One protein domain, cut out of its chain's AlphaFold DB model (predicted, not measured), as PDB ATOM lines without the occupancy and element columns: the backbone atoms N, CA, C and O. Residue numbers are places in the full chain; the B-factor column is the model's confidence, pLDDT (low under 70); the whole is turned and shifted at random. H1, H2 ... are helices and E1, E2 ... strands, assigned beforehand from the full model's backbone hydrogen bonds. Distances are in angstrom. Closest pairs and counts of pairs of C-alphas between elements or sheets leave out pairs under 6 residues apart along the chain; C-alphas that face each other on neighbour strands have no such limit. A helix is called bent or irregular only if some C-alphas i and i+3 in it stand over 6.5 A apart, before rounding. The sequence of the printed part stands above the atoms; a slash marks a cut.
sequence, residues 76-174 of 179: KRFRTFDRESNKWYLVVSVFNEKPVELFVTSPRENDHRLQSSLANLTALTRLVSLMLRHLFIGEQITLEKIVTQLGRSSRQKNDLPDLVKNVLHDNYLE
ATOM      1  N   LYS A  76       3.764   5.957-109.643       93.75
ATOM      2  CA  LYS A  76       3.920   4.499-109.713       93.75
ATOM      3  C   LYS A  76       4.369   3.967-108.361       93.75
ATOM      4  O   LYS A  76       5.344   4.447-107.789       93.75
ATOM      5  N   ARG A  77       3.669   2.951-107.855       94.44
ATOM      6  CA  ARG A  77       3.979   2.300-106.576       94.44
ATOM      7  C   ARG A  77       4.696   0.976-106.810       94.44
ATOM      8  O   ARG A  77       4.138   0.051-107.391       94.44
ATOM      9  N   PHE A  78       5.905   0.865-106.279       94.44
ATOM     10  CA  PHE A  78       6.747  -0.322-106.338       94.44
ATOM     11  C   PHE A  78       6.798  -0.975-104.963       94.44
ATOM     12  O   PHE A  78       7.124  -0.337-103.963       94.44
ATOM     13  N   ARG A  79       6.463  -2.262-104.900       94.56
ATOM     14  CA  ARG A  79       6.595  -3.066-103.683       94.56
ATOM     15  C   ARG A  79       8.005  -3.640-103.616       94.56
ATOM     16  O   ARG A  79       8.438  -4.278-104.570       94.56
ATOM     17  N   THR A  80       8.674  -3.470-102.484       91.38
ATOM     18  CA  THR A  80      10.009  -4.022-102.228       91.38
ATOM     19  C   THR A  80      10.119  -4.559-100.800       91.38
ATOM     20  O   THR A  80       9.199  -4.393 -99.993       91.38
ATOM     21  N   PHE A  81      11.225  -5.231-100.503       89.50
ATOM     22  CA  PHE A  81      11.542  -5.792 -99.195       89.50
ATOM     23  C   PHE A  81      12.960  -5.381 -98.799       89.50
ATOM     24  O   PHE A  81      13.832  -5.274 -99.662       89.50
ATOM     25  N   ASP A  82      13.190  -5.122 -97.513       86.44
ATOM     26  CA  ASP A  82      14.546  -4.917 -97.000       86.44
ATOM     27  C   ASP A  82      15.226  -6.249 -96.635       86.44
ATOM     28  O   ASP A  82      14.688  -7.335 -96.862       86.44
ATOM     29  N   ARG A  83      16.435  -6.167 -96.065       86.25
ATOM     30  CA  ARG A  83      17.222  -7.338 -95.645       86.25
ATOM     31  C   ARG A  83      16.544  -8.166 -94.552       86.25
ATOM     32  O   ARG A  83      16.804  -9.359 -94.456       86.25
ATOM     33  N   GLU A  84      15.683  -7.548 -93.751       86.81
ATOM     34  CA  GLU A  84      14.914  -8.194 -92.685       86.81
ATOM     35  C   GLU A  84      13.548  -8.685 -93.190       86.81
ATOM     36  O   GLU A  84      12.704  -9.118 -92.409       86.81
ATOM     37  N   SER A  85      13.317  -8.641 -94.508       85.62
ATOM     38  CA  SER A  85      12.035  -8.956 -95.142       85.62
ATOM     39  C   SER A  85      10.882  -8.048 -94.700       85.62
ATOM     40  O   SER A  85       9.712  -8.382 -94.917       85.62
ATOM     41  N   ASN A  86      11.170  -6.865 -94.141       86.19
ATOM     42  CA  ASN A  86      10.130  -5.869 -93.931       86.19
ATOM     43  C   ASN A  86       9.659  -5.365 -95.291       86.19
ATOM     44  O   ASN A  86      10.441  -5.086 -96.201       86.19
ATOM     45  N   LYS A  87       8.342  -5.247 -95.424       90.62
ATOM     46  CA  LYS A  87       7.693  -4.825 -96.656       90.62
ATOM     47  C   LYS A  87       7.680  -3.303 -96.754       90.62
ATOM     48  O   LYS A  87       7.159  -2.630 -95.870       90.62
ATOM     49  N   TRP A  88       8.153  -2.789 -97.880       90.50
ATOM     50  CA  TRP A  88       8.205  -1.364 -98.183       90.50
ATOM     51  C   TRP A  88       7.487  -1.068 -99.496       90.50
ATOM     52  O   TRP A  88       7.417  -1.903-100.403       90.50
ATOM     53  N   TYR A  89       6.963   0.146 -99.612       93.69
ATOM     54  CA  TYR A  89       6.435   0.661-100.864       93.69
ATOM     55  C   TYR A  89       7.145   1.954-101.227       93.69
ATOM     56  O   TYR A  89       7.069   2.935-100.487       93.69
ATOM     57  N   LEU A  90       7.798   1.944-102.383       94.25
ATOM     58  CA  LEU A  90       8.379   3.125-102.997       94.25
ATOM     59  C   LEU A  90       7.362   3.701-103.982       94.25
ATOM     60  O   LEU A  90       6.964   3.028-104.929       94.25
ATOM     61  N   VAL A  91       6.922   4.927-103.748       95.44
ATOM     62  CA  VAL A  91       6.041   5.671-104.647       95.44
ATOM     63  C   VAL A  91       6.905   6.663-105.414       95.44
ATOM     64  O   VAL A  91       7.637   7.434-104.799       95.44
ATOM     65  N   VAL A  92       6.855   6.610-106.742       96.12
ATOM     66  CA  VAL A  92       7.638   7.467-107.639       96.12
ATOM     67  C   VAL A  92       6.675   8.344-108.425       96.12
ATOM     68  O   VAL A  92       5.924   7.816-109.247       96.12
ATOM     69  N   SER A  93       6.711   9.652-108.192       95.00
ATOM     70  CA  SER A  93       5.953  10.626-108.980       95.00
ATOM     71  C   SER A  93       6.713  10.985-110.251       95.00
ATOM     72  O   SER A  93       7.937  11.176-110.228       95.00
ATOM     73  N   VAL A  94       5.989  11.076-111.364       91.94
ATOM     74  CA  VAL A  94       6.548  11.271-112.703       91.94
ATOM     75  C   VAL A  94       5.999  12.555-113.317       91.94
ATOM     76  O   VAL A  94       4.802  12.808-113.277       91.94
ATOM     77  N   PHE A  95       6.882  13.343-113.929       89.00
ATOM     78  CA  PHE A  95       6.541  14.533-114.703       89.00
ATOM     79  C   PHE A  95       7.262  14.470-116.051       89.00
ATOM     80  O   PHE A  95       8.480  14.291-116.081       89.00
ATOM     81  N   ASN A  96       6.528  14.575-117.164       87.56
ATOM     82  CA  ASN A  96       7.070  14.425-118.525       87.56
ATOM     83  C   ASN A  96       7.973  13.183-118.677       87.56
ATOM     84  O   ASN A  96       9.109  13.273-119.142       87.56
ATOM     85  N   GLU A  97       7.487  12.028-118.205       87.12
ATOM     86  CA  GLU A  97       8.208  10.741-118.202       87.12
ATOM     87  C   GLU A  97       9.512  10.713-117.375       87.12
ATOM     88  O   GLU A  97      10.261   9.732-117.416       87.12
ATOM     89  N   LYS A  98       9.803  11.759-116.592       89.94
ATOM     90  CA  LYS A  98      10.960  11.828-115.694       89.94
ATOM     91  C   LYS A  98      10.536  11.664-114.234       89.94
ATOM     92  O   LYS A  98       9.539  12.253-113.824       89.94
ATOM     93  N   PRO A  99      11.282  10.895-113.423       93.38
ATOM     94  CA  PRO A  99      11.009  10.801-111.997       93.38
ATOM     95  C   PRO A  99      11.381  12.125-111.331       93.38
ATOM     96  O   PRO A  99      12.506  12.598-111.491       93.38
ATOM     97  N   VAL A 100      10.452  12.708-110.582       93.06
ATOM     98  CA  VAL A 100      10.666  13.995-109.902       93.06
ATOM     99  C   VAL A 100      10.563  13.874-108.390       93.06
ATOM    100  O   VAL A 100      11.303  14.551-107.684       93.06
ATOM    101  N   GLU A 101       9.723  12.976-107.874       93.50
ATOM    102  CA  GLU A 101       9.574  12.786-106.430       93.50
ATOM    103  C   GLU A 101       9.504  11.316-106.044       93.50
ATOM    104  O   GLU A 101       9.064  10.457-106.810       93.50
ATOM    105  N   LEU A 102       9.969  11.038-104.831       94.81
ATOM    106  CA  LEU A 102      10.033   9.718-104.235       94.81
ATOM    107  C   LEU A 102       9.466   9.778-102.824       94.81
ATOM    108  O   LEU A 102       9.856  10.627-102.021       94.81
ATOM    109  N   PHE A 103       8.622   8.807-102.500       92.44
ATOM    110  CA  PHE A 103       8.102   8.603-101.156       92.44
ATOM    111  C   PHE A 103       8.251   7.147-100.764       92.44
ATOM    112  O   PHE A 103       8.103   6.238-101.581       92.44
ATOM    113  N   VAL A 104       8.509   6.921 -99.485       91.69
ATOM    114  CA  VAL A 104       8.571   5.585 -98.906       91.69
ATOM    115  C   VAL A 104       7.466   5.440 -97.873       91.69
ATOM    116  O   VAL A 104       7.275   6.304 -97.022       91.69
ATOM    117  N   THR A 105       6.727   4.342 -97.957       89.25
ATOM    118  CA  THR A 105       5.707   3.977 -96.970       89.25
ATOM    119  C   THR A 105       5.887   2.527 -96.548       89.25
ATOM    120  O   THR A 105       6.441   1.705 -97.284       89.25
ATOM    121  N   SER A 106       5.415   2.203 -95.348       87.75
ATOM    122  CA  SER A 106       5.442   0.851 -94.796       87.75
ATOM    123  C   SER A 106       4.052   0.491 -94.275       87.75
ATOM    124  O   SER A 106       3.411   1.341 -93.662       87.75
ATOM    125  N   PRO A 107       3.576  -0.760 -94.441       84.00
ATOM    126  CA  PRO A 107       2.367  -1.219 -93.758       84.00
ATOM    127  C   PRO A 107       2.479  -1.156 -92.224       84.00
ATOM    128  O   PRO A 107       1.466  -1.214 -91.540       84.00
ATOM    129  N   ARG A 108       3.704  -1.080 -91.683       79.50
ATOM    130  CA  ARG A 108       3.997  -1.031 -90.244       79.50
ATOM    131  C   ARG A 108       4.438   0.366 -89.798       79.50
ATOM    132  O   ARG A 108       5.244   0.493 -88.885       79.50
ATOM    133  N   GLU A 109       3.937   1.418 -90.441       73.12
ATOM    134  CA  GLU A 109       4.340   2.798 -90.134       73.12
ATOM    135  C   GLU A 109       4.016   3.257 -88.708       73.12
ATOM    136  O   GLU A 109       4.612   4.225 -88.262       73.12
ATOM    137  N   ASN A 110       3.125   2.565 -87.992       76.56
ATOM    138  CA  ASN A 110       2.804   2.835 -86.586       76.56
ATOM    139  C   ASN A 110       3.728   2.098 -85.599       76.56
ATOM    140  O   ASN A 110       3.622   2.293 -84.392       76.56
ATOM    141  N   ASP A 111       4.637   1.248 -86.083       80.50
ATOM    142  CA  ASP A 111       5.577   0.530 -85.228       80.50
ATOM    143  C   ASP A 111       6.690   1.476 -84.761       80.50
ATOM    144  O   ASP A 111       7.514   1.938 -85.555       80.50
ATOM    145  N   HIS A 112       6.733   1.749 -83.454       74.56
ATOM    146  CA  HIS A 112       7.743   2.611 -82.837       74.56
ATOM    147  C   HIS A 112       9.179   2.182 -83.158       74.56
ATOM    148  O   HIS A 112      10.051   3.037 -83.302       74.56
ATOM    149  N   ARG A 113       9.432   0.877 -83.337       76.38
ATOM    150  CA  ARG A 113      10.771   0.367 -83.670       76.38
ATOM    151  C   ARG A 113      11.211   0.769 -85.076       76.38
ATOM    152  O   ARG A 113      12.403   0.908 -85.325       76.38
ATOM    153  N   LEU A 114      10.257   0.988 -85.981       79.12
ATOM    154  CA  LEU A 114      10.517   1.361 -87.368       79.12
ATOM    155  C   LEU A 114      10.522   2.877 -87.589       79.12
ATOM    156  O   LEU A 114      10.939   3.305 -88.660       79.12
ATOM    157  N   GLN A 115      10.124   3.697 -86.607       79.38
ATOM    158  CA  GLN A 115      10.039   5.157 -86.769       79.38
ATOM    159  C   GLN A 115      11.381   5.801 -87.116       79.38
ATOM    160  O   GLN A 115      11.434   6.635 -88.015       79.38
ATOM    161  N   SER A 116      12.471   5.389 -86.460       78.50
ATOM    162  CA  SER A 116      13.812   5.924 -86.748       78.50
ATOM    163  C   SER A 116      14.273   5.555 -88.163       78.50
ATOM    164  O   SER A 116      14.683   6.416 -88.943       78.50
ATOM    165  N   SER A 117      14.103   4.287 -88.556       83.25
ATOM    166  CA  SER A 117      14.381   3.837 -89.926       83.25
ATOM    167  C   SER A 117      13.510   4.566 -90.950       83.25
ATOM    168  O   SER A 117      13.995   4.971 -92.002       83.25
ATOM    169  N   LEU A 118      12.236   4.794 -90.632       86.06
ATOM    170  CA  LEU A 118      11.296   5.500 -91.493       86.06
ATOM    171  C   LEU A 118      11.644   6.989 -91.618       86.06
ATOM    172  O   LEU A 118      11.541   7.523 -92.719       86.06
ATOM    173  N   ALA A 119      12.102   7.649 -90.550       86.88
ATOM    174  CA  ALA A 119      12.605   9.024 -90.593       86.88
ATOM    175  C   ALA A 119      13.829   9.132 -91.516       86.88
ATOM    176  O   ALA A 119      13.852   9.964 -92.425       86.88
ATOM    177  N   ASN A 120      14.794   8.217 -91.373       89.50
ATOM    178  CA  ASN A 120      15.988   8.164 -92.222       89.50
ATOM    179  C   ASN A 120      15.643   7.912 -93.697       89.50
ATOM    180  O   ASN A 120      16.148   8.601 -94.583       89.50
ATOM    181  N   LEU A 121      14.749   6.961 -93.974       90.44
ATOM    182  CA  LEU A 121      14.296   6.666 -95.336       90.44
ATOM    183  C   LEU A 121      13.478   7.827 -95.929       90.44
ATOM    184  O   LEU A 121      13.614   8.134 -97.115       90.44
ATOM    185  N   THR A 122      12.670   8.512 -95.117       90.94
ATOM    186  CA  THR A 122      11.935   9.719 -95.538       90.94
ATOM    187  C   THR A 122      12.907  10.850 -95.883       90.94
ATOM    188  O   THR A 122      12.754  11.498 -96.918       90.94
ATOM    189  N   ALA A 123      13.947  11.054 -95.071       92.62
ATOM    190  CA  ALA A 123      14.982  12.048 -95.343       92.62
ATOM    191  C   ALA A 123      15.735  11.728 -96.636       92.62
ATOM    192  O   ALA A 123      15.860  12.593 -97.502       92.62
ATOM    193  N   LEU A 124      16.159  10.475 -96.815       93.88
ATOM    194  CA  LEU A 124      16.828  10.031 -98.034       93.88
ATOM    195  C   LEU A 124      15.953  10.271 -99.270       93.88
ATOM    196  O   LEU A 124      16.401  10.893-100.228       93.88
ATOM    197  N   THR A 125      14.696   9.823 -99.248       95.00
ATOM    198  CA  THR A 125      13.786   9.973-100.396       95.00
ATOM    199  C   THR A 125      13.487  11.435-100.727       95.00
ATOM    200  O   THR A 125      13.472  11.794-101.906       95.00
ATOM    201  N   ARG A 126      13.356  12.320 -99.731       94.19
ATOM    202  CA  ARG A 126      13.194  13.762 -99.975       94.19
ATOM    203  C   ARG A 126      14.447  14.440-100.521       94.19
ATOM    204  O   ARG A 126      14.327  15.287-101.404       94.19
ATOM    205  N   LEU A 127      15.636  14.061-100.051       94.81
ATOM    206  CA  LEU A 127      16.897  14.569-100.604       94.81
ATOM    207  C   LEU A 127      17.108  14.087-102.043       94.81
ATOM    208  O   LEU A 127      17.485  14.878-102.906       94.81
ATOM    209  N   VAL A 128      16.800  12.819-102.337       95.12
ATOM    210  CA  VAL A 128      16.813  12.315-103.719       95.12
ATOM    211  C   VAL A 128      15.778  13.045-104.571       95.12
ATOM    212  O   VAL A 128      16.103  13.431-105.685       95.12
ATOM    213  N   SER A 129      14.583  13.334-104.050       94.75
ATOM    214  CA  SER A 129      13.579  14.136-104.767       94.75
ATOM    215  C   SER A 129      14.100  15.537-105.109       94.75
ATOM    216  O   SER A 129      13.971  15.969-106.249       94.75
ATOM    217  N   LEU A 130      14.777  16.224-104.178       92.56
ATOM    218  CA  LEU A 130      15.439  17.506-104.472       92.56
ATOM    219  C   LEU A 130      16.464  17.374-105.609       92.56
ATOM    220  O   LEU A 130      16.491  18.212-106.508       92.56
ATOM    221  N   MET A 131      17.280  16.316-105.588       90.88
ATOM    222  CA  MET A 131      18.261  16.044-106.644       90.88
ATOM    223  C   MET A 131      17.595  15.763-107.992       90.88
ATOM    224  O   MET A 131      18.034  16.295-109.006       90.88
ATOM    225  N   LEU A 132      16.520  14.974-108.018       91.88
ATOM    226  CA  LEU A 132      15.768  14.657-109.233       91.88
ATOM    227  C   LEU A 132      15.088  15.895-109.822       91.88
ATOM    228  O   LEU A 132      15.188  16.131-111.026       91.88
ATOM    229  N   ARG A 133      14.457  16.725-108.983       89.44
ATOM    230  CA  ARG A 133      13.851  17.986-109.426       89.44
ATOM    231  C   ARG A 133      14.904  18.957-109.955       89.44
ATOM    232  O   ARG A 133      14.724  19.573-111.004       89.44
ATOM    233  N   HIS A 134      16.062  19.037-109.315       86.06
ATOM    234  CA  HIS A 134      17.174  19.795-109.878       86.06
ATOM    235  C   HIS A 134      17.595  19.278-111.253       86.06
ATOM    236  O   HIS A 134      17.753  20.058-112.186       86.06
ATOM    237  N   LEU A 135      17.715  17.959-111.393       83.75
ATOM    238  CA  LEU A 135      18.163  17.309-112.617       83.75
ATOM    239  C   LEU A 135      17.218  17.527-113.799       83.75
ATOM    240  O   LEU A 135      17.664  17.798-114.912       83.75
ATOM    241  N   PHE A 136      15.918  17.352-113.560       85.25
ATOM    242  CA  PHE A 136      14.936  17.172-114.627       85.25
ATOM    243  C   PHE A 136      14.008  18.358-114.843       85.25
ATOM    244  O   PHE A 136      13.404  18.427-115.907       85.25
ATOM    245  N   ILE A 137      13.898  19.282-113.889       82.25
ATOM    246  CA  ILE A 137      13.042  20.478-114.019       82.25
ATOM    247  C   ILE A 137      13.766  21.779-113.638       82.25
ATOM    248  O   ILE A 137      13.171  22.856-113.675       82.25
ATOM    249  N   GLY A 138      15.044  21.688-113.261       75.62
ATOM    250  CA  GLY A 138      15.880  22.835-112.909       75.62
ATOM    251  C   GLY A 138      15.456  23.596-111.683       75.62
ATOM    252  O   GLY A 138      15.699  24.800-111.564       75.62
ATOM    253  N   GLU A 139      14.875  22.882-110.726       82.81
ATOM    254  CA  GLU A 139      14.712  23.435-109.400       82.81
ATOM    255  C   GLU A 139      16.090  23.715-108.778       82.81
ATOM    256  O   GLU A 139      16.959  22.848-108.707       82.81
ATOM    257  N   GLN A 140      16.312  24.942-108.307       80.88
ATOM    258  CA  GLN A 140      17.521  25.253-107.549       80.88
ATOM    259  C   GLN A 140      17.502  24.529-106.201       80.88
ATOM    260  O   GLN A 140      16.517  24.621-105.458       80.88
ATOM    261  N   ILE A 141      18.613  23.859-105.890       84.38
ATOM    262  CA  ILE A 141      18.897  23.310-104.565       84.38
ATOM    263  C   ILE A 141      19.619  24.393-103.774       84.38
ATOM    264  O   ILE A 141      20.683  24.855-104.179       84.38
ATOM    265  N   THR A 142      19.030  24.785-102.650       87.44
ATOM    266  CA  THR A 142      19.623  25.732-101.704       87.44
ATOM    267  C   THR A 142      19.726  25.081-100.330       87.44
ATOM    268  O   THR A 142      19.049  24.078-100.062       87.44
ATOM    269  N   LEU A 143      20.570  25.632 -99.457       88.81
ATOM    270  CA  LEU A 143      20.749  25.101 -98.109       88.81
ATOM    271  C   LEU A 143      19.438  25.158 -97.310       88.81
ATOM    272  O   LEU A 143      19.067  24.176 -96.670       88.81
ATOM    273  N   GLU A 144      18.666  26.237 -97.438       90.50
ATOM    274  CA  GLU A 144      17.375  26.417 -96.757       90.50
ATOM    275  C   GLU A 144      16.381  25.328 -97.168       90.50
ATOM    276  O   GLU A 144      15.650  24.787 -96.332       90.50
ATOM    277  N   LYS A 145      16.365  24.956 -98.456       90.00
ATOM    278  CA  LYS A 145      15.517  23.864 -98.950       90.00
ATOM    279  C   LYS A 145      15.945  22.521 -98.381       90.00
ATOM    280  O   LYS A 145      15.079  21.741 -97.986       90.00
ATOM    281  N   ILE A 146      17.250  22.251 -98.321       93.06
ATOM    282  CA  ILE A 146      17.784  21.020 -97.727       93.06
ATOM    283  C   ILE A 146      17.366  20.931 -96.254       93.06
ATOM    284  O   ILE A 146      16.760  19.937 -95.853       93.06
ATOM    285  N   VAL A 147      17.603  21.989 -95.475       94.69
ATOM    286  CA  VAL A 147      17.235  22.068 -94.051       94.69
ATOM    287  C   VAL A 147      15.725  21.909 -93.862       94.69
ATOM    288  O   VAL A 147      15.284  21.128 -93.019       94.69
ATOM    289  N   THR A 148      14.913  22.548 -94.705       93.69
ATOM    290  CA  THR A 148      13.452  22.397 -94.677       93.69
ATOM    291  C   THR A 148      13.022  20.945 -94.917       93.69
ATOM    292  O   THR A 148      12.161  20.429 -94.202       93.69
ATOM    293  N   GLN A 149      13.605  20.255 -95.905       93.38
ATOM    294  CA  GLN A 149      13.263  18.854 -96.179       93.38
ATOM    295  C   GLN A 149      13.737  17.910 -95.067       93.38
ATOM    296  O   GLN A 149      13.013  16.969 -94.737       93.38
ATOM    297  N   LEU A 150      14.896  18.165 -94.452       93.69
ATOM    298  CA  LEU A 150      15.359  17.427 -93.273       93.69
ATOM    299  C   LEU A 150      14.382  17.589 -92.105       93.69
ATOM    300  O   LEU A 150      13.933  16.591 -91.547       93.69
ATOM    301  N   GLY A 151      13.954  18.822 -91.817       92.50
ATOM    302  CA  GLY A 151      12.968  19.103 -90.773       92.50
ATOM    303  C   GLY A 151      11.631  18.405 -91.006       92.50
ATOM    304  O   GLY A 151      11.096  17.788 -90.092       92.50
ATOM    305  N   ARG A 152      11.126  18.399 -92.246       91.12
ATOM    306  CA  ARG A 152       9.901  17.652 -92.588       91.12
ATOM    307  C   ARG A 152      10.058  16.142 -92.394       91.12
ATOM    308  O   ARG A 152       9.050  15.441 -92.307       91.12
ATOM    309  N   SER A 153      11.284  15.618 -92.483       92.25
ATOM    310  CA  SER A 153      11.589  14.174 -92.453       92.25
ATOM    311  C   SER A 153      11.790  13.625 -91.061       92.25
ATOM    312  O   SER A 153      11.660  12.415 -90.879       92.25
ATOM    313  N   SER A 154      12.080  14.505 -90.108       91.00
ATOM    314  CA  SER A 154      12.084  14.154 -88.704       91.00
ATOM    315  C   SER A 154      10.690  13.695 -88.280       91.00
ATOM    316  O   SER A 154       9.672  14.283 -88.653       91.00
ATOM    317  N   ARG A 155      10.651  12.608 -87.518       86.06
ATOM    318  CA  ARG A 155       9.439  12.055 -86.905       86.06
ATOM    319  C   ARG A 155       9.487  12.153 -85.385       86.06
ATOM    320  O   ARG A 155       8.453  12.014 -84.739       86.06
ATOM    321  N   GLN A 156      10.667  12.396 -84.820       85.81
ATOM    322  CA  GLN A 156      10.879  12.538 -83.387       85.81
ATOM    323  C   GLN A 156      12.083  13.437 -83.097       85.81
ATOM    324  O   GLN A 156      13.038  13.499 -83.868       85.81
ATOM    325  N   LYS A 157      12.065  14.093 -81.936       87.25
ATOM    326  CA  LYS A 157      13.193  14.909 -81.479       87.25
ATOM    327  C   LYS A 157      14.471  14.066 -81.405       87.25
ATOM    328  O   LYS A 157      14.433  12.945 -80.899       87.25
ATOM    329  N   ASN A 158      15.593  14.636 -81.844       88.38
ATOM    330  CA  ASN A 158      16.911  13.996 -81.857       88.38
ATOM    331  C   ASN A 158      17.027  12.749 -82.757       88.38
ATOM    332  O   ASN A 158      17.970  11.972 -82.592       88.38
ATOM    333  N   ASP A 159      16.109  12.526 -83.705       90.06
ATOM    334  CA  ASP A 159      16.424  11.621 -84.810       90.06
ATOM    335  C   ASP A 159      17.486  12.233 -85.734       90.06
ATOM    336  O   ASP A 159      17.785  13.426 -85.679       90.06
ATOM    337  N   LEU A 160      18.112  11.401 -86.567       91.75
ATOM    338  CA  LEU A 160      19.208  11.855 -87.421       91.75
ATOM    339  C   LEU A 160      18.813  13.049 -88.318       91.75
ATOM    340  O   LEU A 160      19.601  13.995 -88.377       91.75
ATOM    341  N   PRO A 161      17.632  13.082 -88.977       94.06
ATOM    342  CA  PRO A 161      17.201  14.264 -89.721       94.06
ATOM    343  C   PRO A 161      17.132  15.532 -88.861       94.06
ATOM    344  O   PRO A 161      17.598  16.575 -89.315       94.06
ATOM    345  N   ASP A 162      16.605  15.453 -87.634       94.38
ATOM    346  CA  ASP A 162      16.557  16.585 -86.699       94.38
ATOM    347  C   ASP A 162      17.958  17.051 -86.284       94.38
ATOM    348  O   ASP A 162      18.260  18.241 -86.354       94.38
ATOM    349  N   LEU A 163      18.843  16.114 -85.930       94.69
ATOM    350  CA  LEU A 163      20.224  16.416 -85.545       94.69
ATOM    351  C   LEU A 163      20.985  17.114 -86.678       94.69
ATOM    352  O   LEU A 163      21.613  18.147 -86.454       94.69
ATOM    353  N   VAL A 164      20.898  16.587 -87.904       94.88
ATOM    354  CA  VAL A 164      21.564  17.180 -89.074       94.88
ATOM    355  C   VAL A 164      20.964  18.545 -89.403       94.88
ATOM    356  O   VAL A 164      21.710  19.482 -89.677       94.88
ATOM    357  N   LYS A 165      19.634  18.686 -89.343       95.25
ATOM    358  CA  LYS A 165      18.946  19.968 -89.539       95.25
ATOM    359  C   LYS A 165      19.476  21.029 -88.573       95.25
ATOM    360  O   LYS A 165      19.795  22.119 -89.030       95.25
ATOM    361  N   ASN A 166      19.589  20.707 -87.282       94.25
ATOM    362  CA  ASN A 166      20.068  21.646 -86.262       94.25
ATOM    363  C   ASN A 166      21.531  22.038 -86.515       94.25
ATOM    364  O   ASN A 166      21.837  23.218 -86.595       94.25
ATOM    365  N   VAL A 167      22.423  21.070 -86.777       95.38
ATOM    366  CA  VAL A 167      23.833  21.369 -87.099       95.38
ATOM    367  C   VAL A 167      23.952  22.277 -88.326       95.38
ATOM    368  O   VAL A 167      24.714  23.241 -88.303       95.38
ATOM    369  N   LEU A 168      23.209  21.988 -89.398       94.00
ATOM    370  CA  LEU A 168      23.246  22.802 -90.613       94.00
ATOM    371  C   LEU A 168      22.664  24.199 -90.394       94.00
ATOM    372  O   LEU A 168      23.204  25.171 -90.913       94.00
ATOM    373  N   HIS A 169      21.579  24.301 -89.634       92.69
ATOM    374  CA  HIS A 169      20.952  25.576 -89.321       92.69
ATOM    375  C   HIS A 169      21.891  26.462 -88.491       92.69
ATOM    376  O   HIS A 169      22.255  27.551 -88.933       92.69
ATOM    377  N   ASP A 170      22.354  25.948 -87.355       91.25
ATOM    378  CA  ASP A 170      23.083  26.721 -86.347       91.25
ATOM    379  C   ASP A 170      24.485  27.139 -86.818       91.25
ATOM    380  O   ASP A 170      25.012  28.144 -86.360       91.25
ATOM    381  N   ASN A 171      25.100  26.383 -87.738       90.75
ATOM    382  CA  ASN A 171      26.479  26.637 -88.182       90.75
ATOM    383  C   ASN A 171      26.589  27.250 -89.585       90.75
ATOM    384  O   ASN A 171      27.682  27.650 -89.974       90.75
ATOM    385  N   TYR A 172      25.516  27.252 -90.386       86.06
ATOM    386  CA  TYR A 172      25.616  27.624 -91.806       86.06
ATOM    387  C   TYR A 172      24.449  28.467 -92.339       86.06
ATOM    388  O   TYR A 172      24.567  28.985 -93.446       86.06
ATOM    389  N   LEU A 173      23.341  28.617 -91.600       80.75
ATOM    390  CA  LEU A 173      22.236  29.511 -91.987       80.75
ATOM    391  C   LEU A 173      22.179  30.800 -91.158       80.75
ATOM    392  O   LEU A 173      21.686  31.812 -91.654       80.75
ATOM    393  N   GLU A 174      22.677  30.806 -89.918       63.38
ATOM    394  CA  GLU A 174      22.650  32.015 -89.079       63.38
ATOM    395  C   GLU A 174      23.695  33.074 -89.491       63.38
ATOM    396  O   GLU A 174      23.450  34.272 -89.328       63.38
TER     397      GLU A 174
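What this domain is: This is residues 76 to 174 of the 179 residues of an uncharacterized protein of Desulforhopalus singaporensis (UniProt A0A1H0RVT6). A flat slab with the long helix H1 running through its middle: a curving sheet of three strands stands along one side of H1, at the edge strand E3, and the helical hairpin H2 and H3 packs on the other side, H2 on residues 119 to 130 of H1 and H3 on residues 119 to 123. H3 reaches away from H1 and ends at the side of the slab far from the sheet. The printed part has 99 residues, with three named strands and then three named helices in the order E1 E2 E3 H1 H2 H3; the sheet, E1 - E2 - E3, is antiparallel, and the class is mixed, helices and strands. The whole is compact, with a radius of gyration of the C-alphas of 14.5 A, and spans 42 by 37 by 19 A.

Where its parts are: E1, residues 76 to 81, begins at C-alpha 76 (3.920, 4.499, -109.713). E2, residues 87 to 95, is 26.5 A long, and E3, residues 98 to 105, is 21.0 A long and bends by 52 degrees at residue 101. H1, residues 112 to 137, is 36.3 A long from C-alpha 112 (7.743, 2.611, -82.837); it is irregular, with C-alphas 113 and 116 7.0 A apart. H2 is residues 143 to 153, 15.3 A. H3, residues 160 to 172, 17.6 A, ends at C-alpha 172 (25.616, 27.624, -91.806).

How they stand to each other: E1, E2 and E3 form a meander, each strand the antiparallel neighbour of the one before, and the sheet is only just strongly twisted, with C-alphas up to 4.3 A off its best plane. In the hairpin E1 and E2, N 78 and O 90 are 2.8 A apart; in the hairpin E2 and E3, N 91 and O 103 are 2.8 A apart. H1 is on the sheet with residues 118 to 137, only just at the sheet's level with a height of 3.9 A; the closest C-alphas of E3 and H1, Glu 101 and Ser 129, are 4.5 A apart. H1 touches H2 with residues 119 to 130 alone, opposite ways at a tilt of 35.0 degrees, only just steep; the closest C-alphas, Ala 123 and Ser 153, are 4.9 A apart. H2 and H3, a helical hairpin, touch at a shallow tilt of 24 degrees, closest at the C-alphas of Leu 150 and Pro 161, 5.1 A. H3 touches H1 with residues 160 to 161 alone, at a steep tilt of 53 degrees, with the C-alphas of Ala 123 and Pro 161 closest at 6.4 A. The helix packing is mostly crossed, only just: 1 of these 3 pairs is at a shallow tilt. H2 and H3 are apart from E1, E2 and E3. Every O i to N i+4 pair is within hydrogen-bond range in H2 and H3, and 20 of 22 in H1.

The domain as a whole: The two C-alphas farthest apart, those of Ser 85 and Glu 174, are 42.8 A apart. The printed part has no cut, and no link is long. The mean pLDDT of the printed part is 88.9; residue 174 alone is under 70.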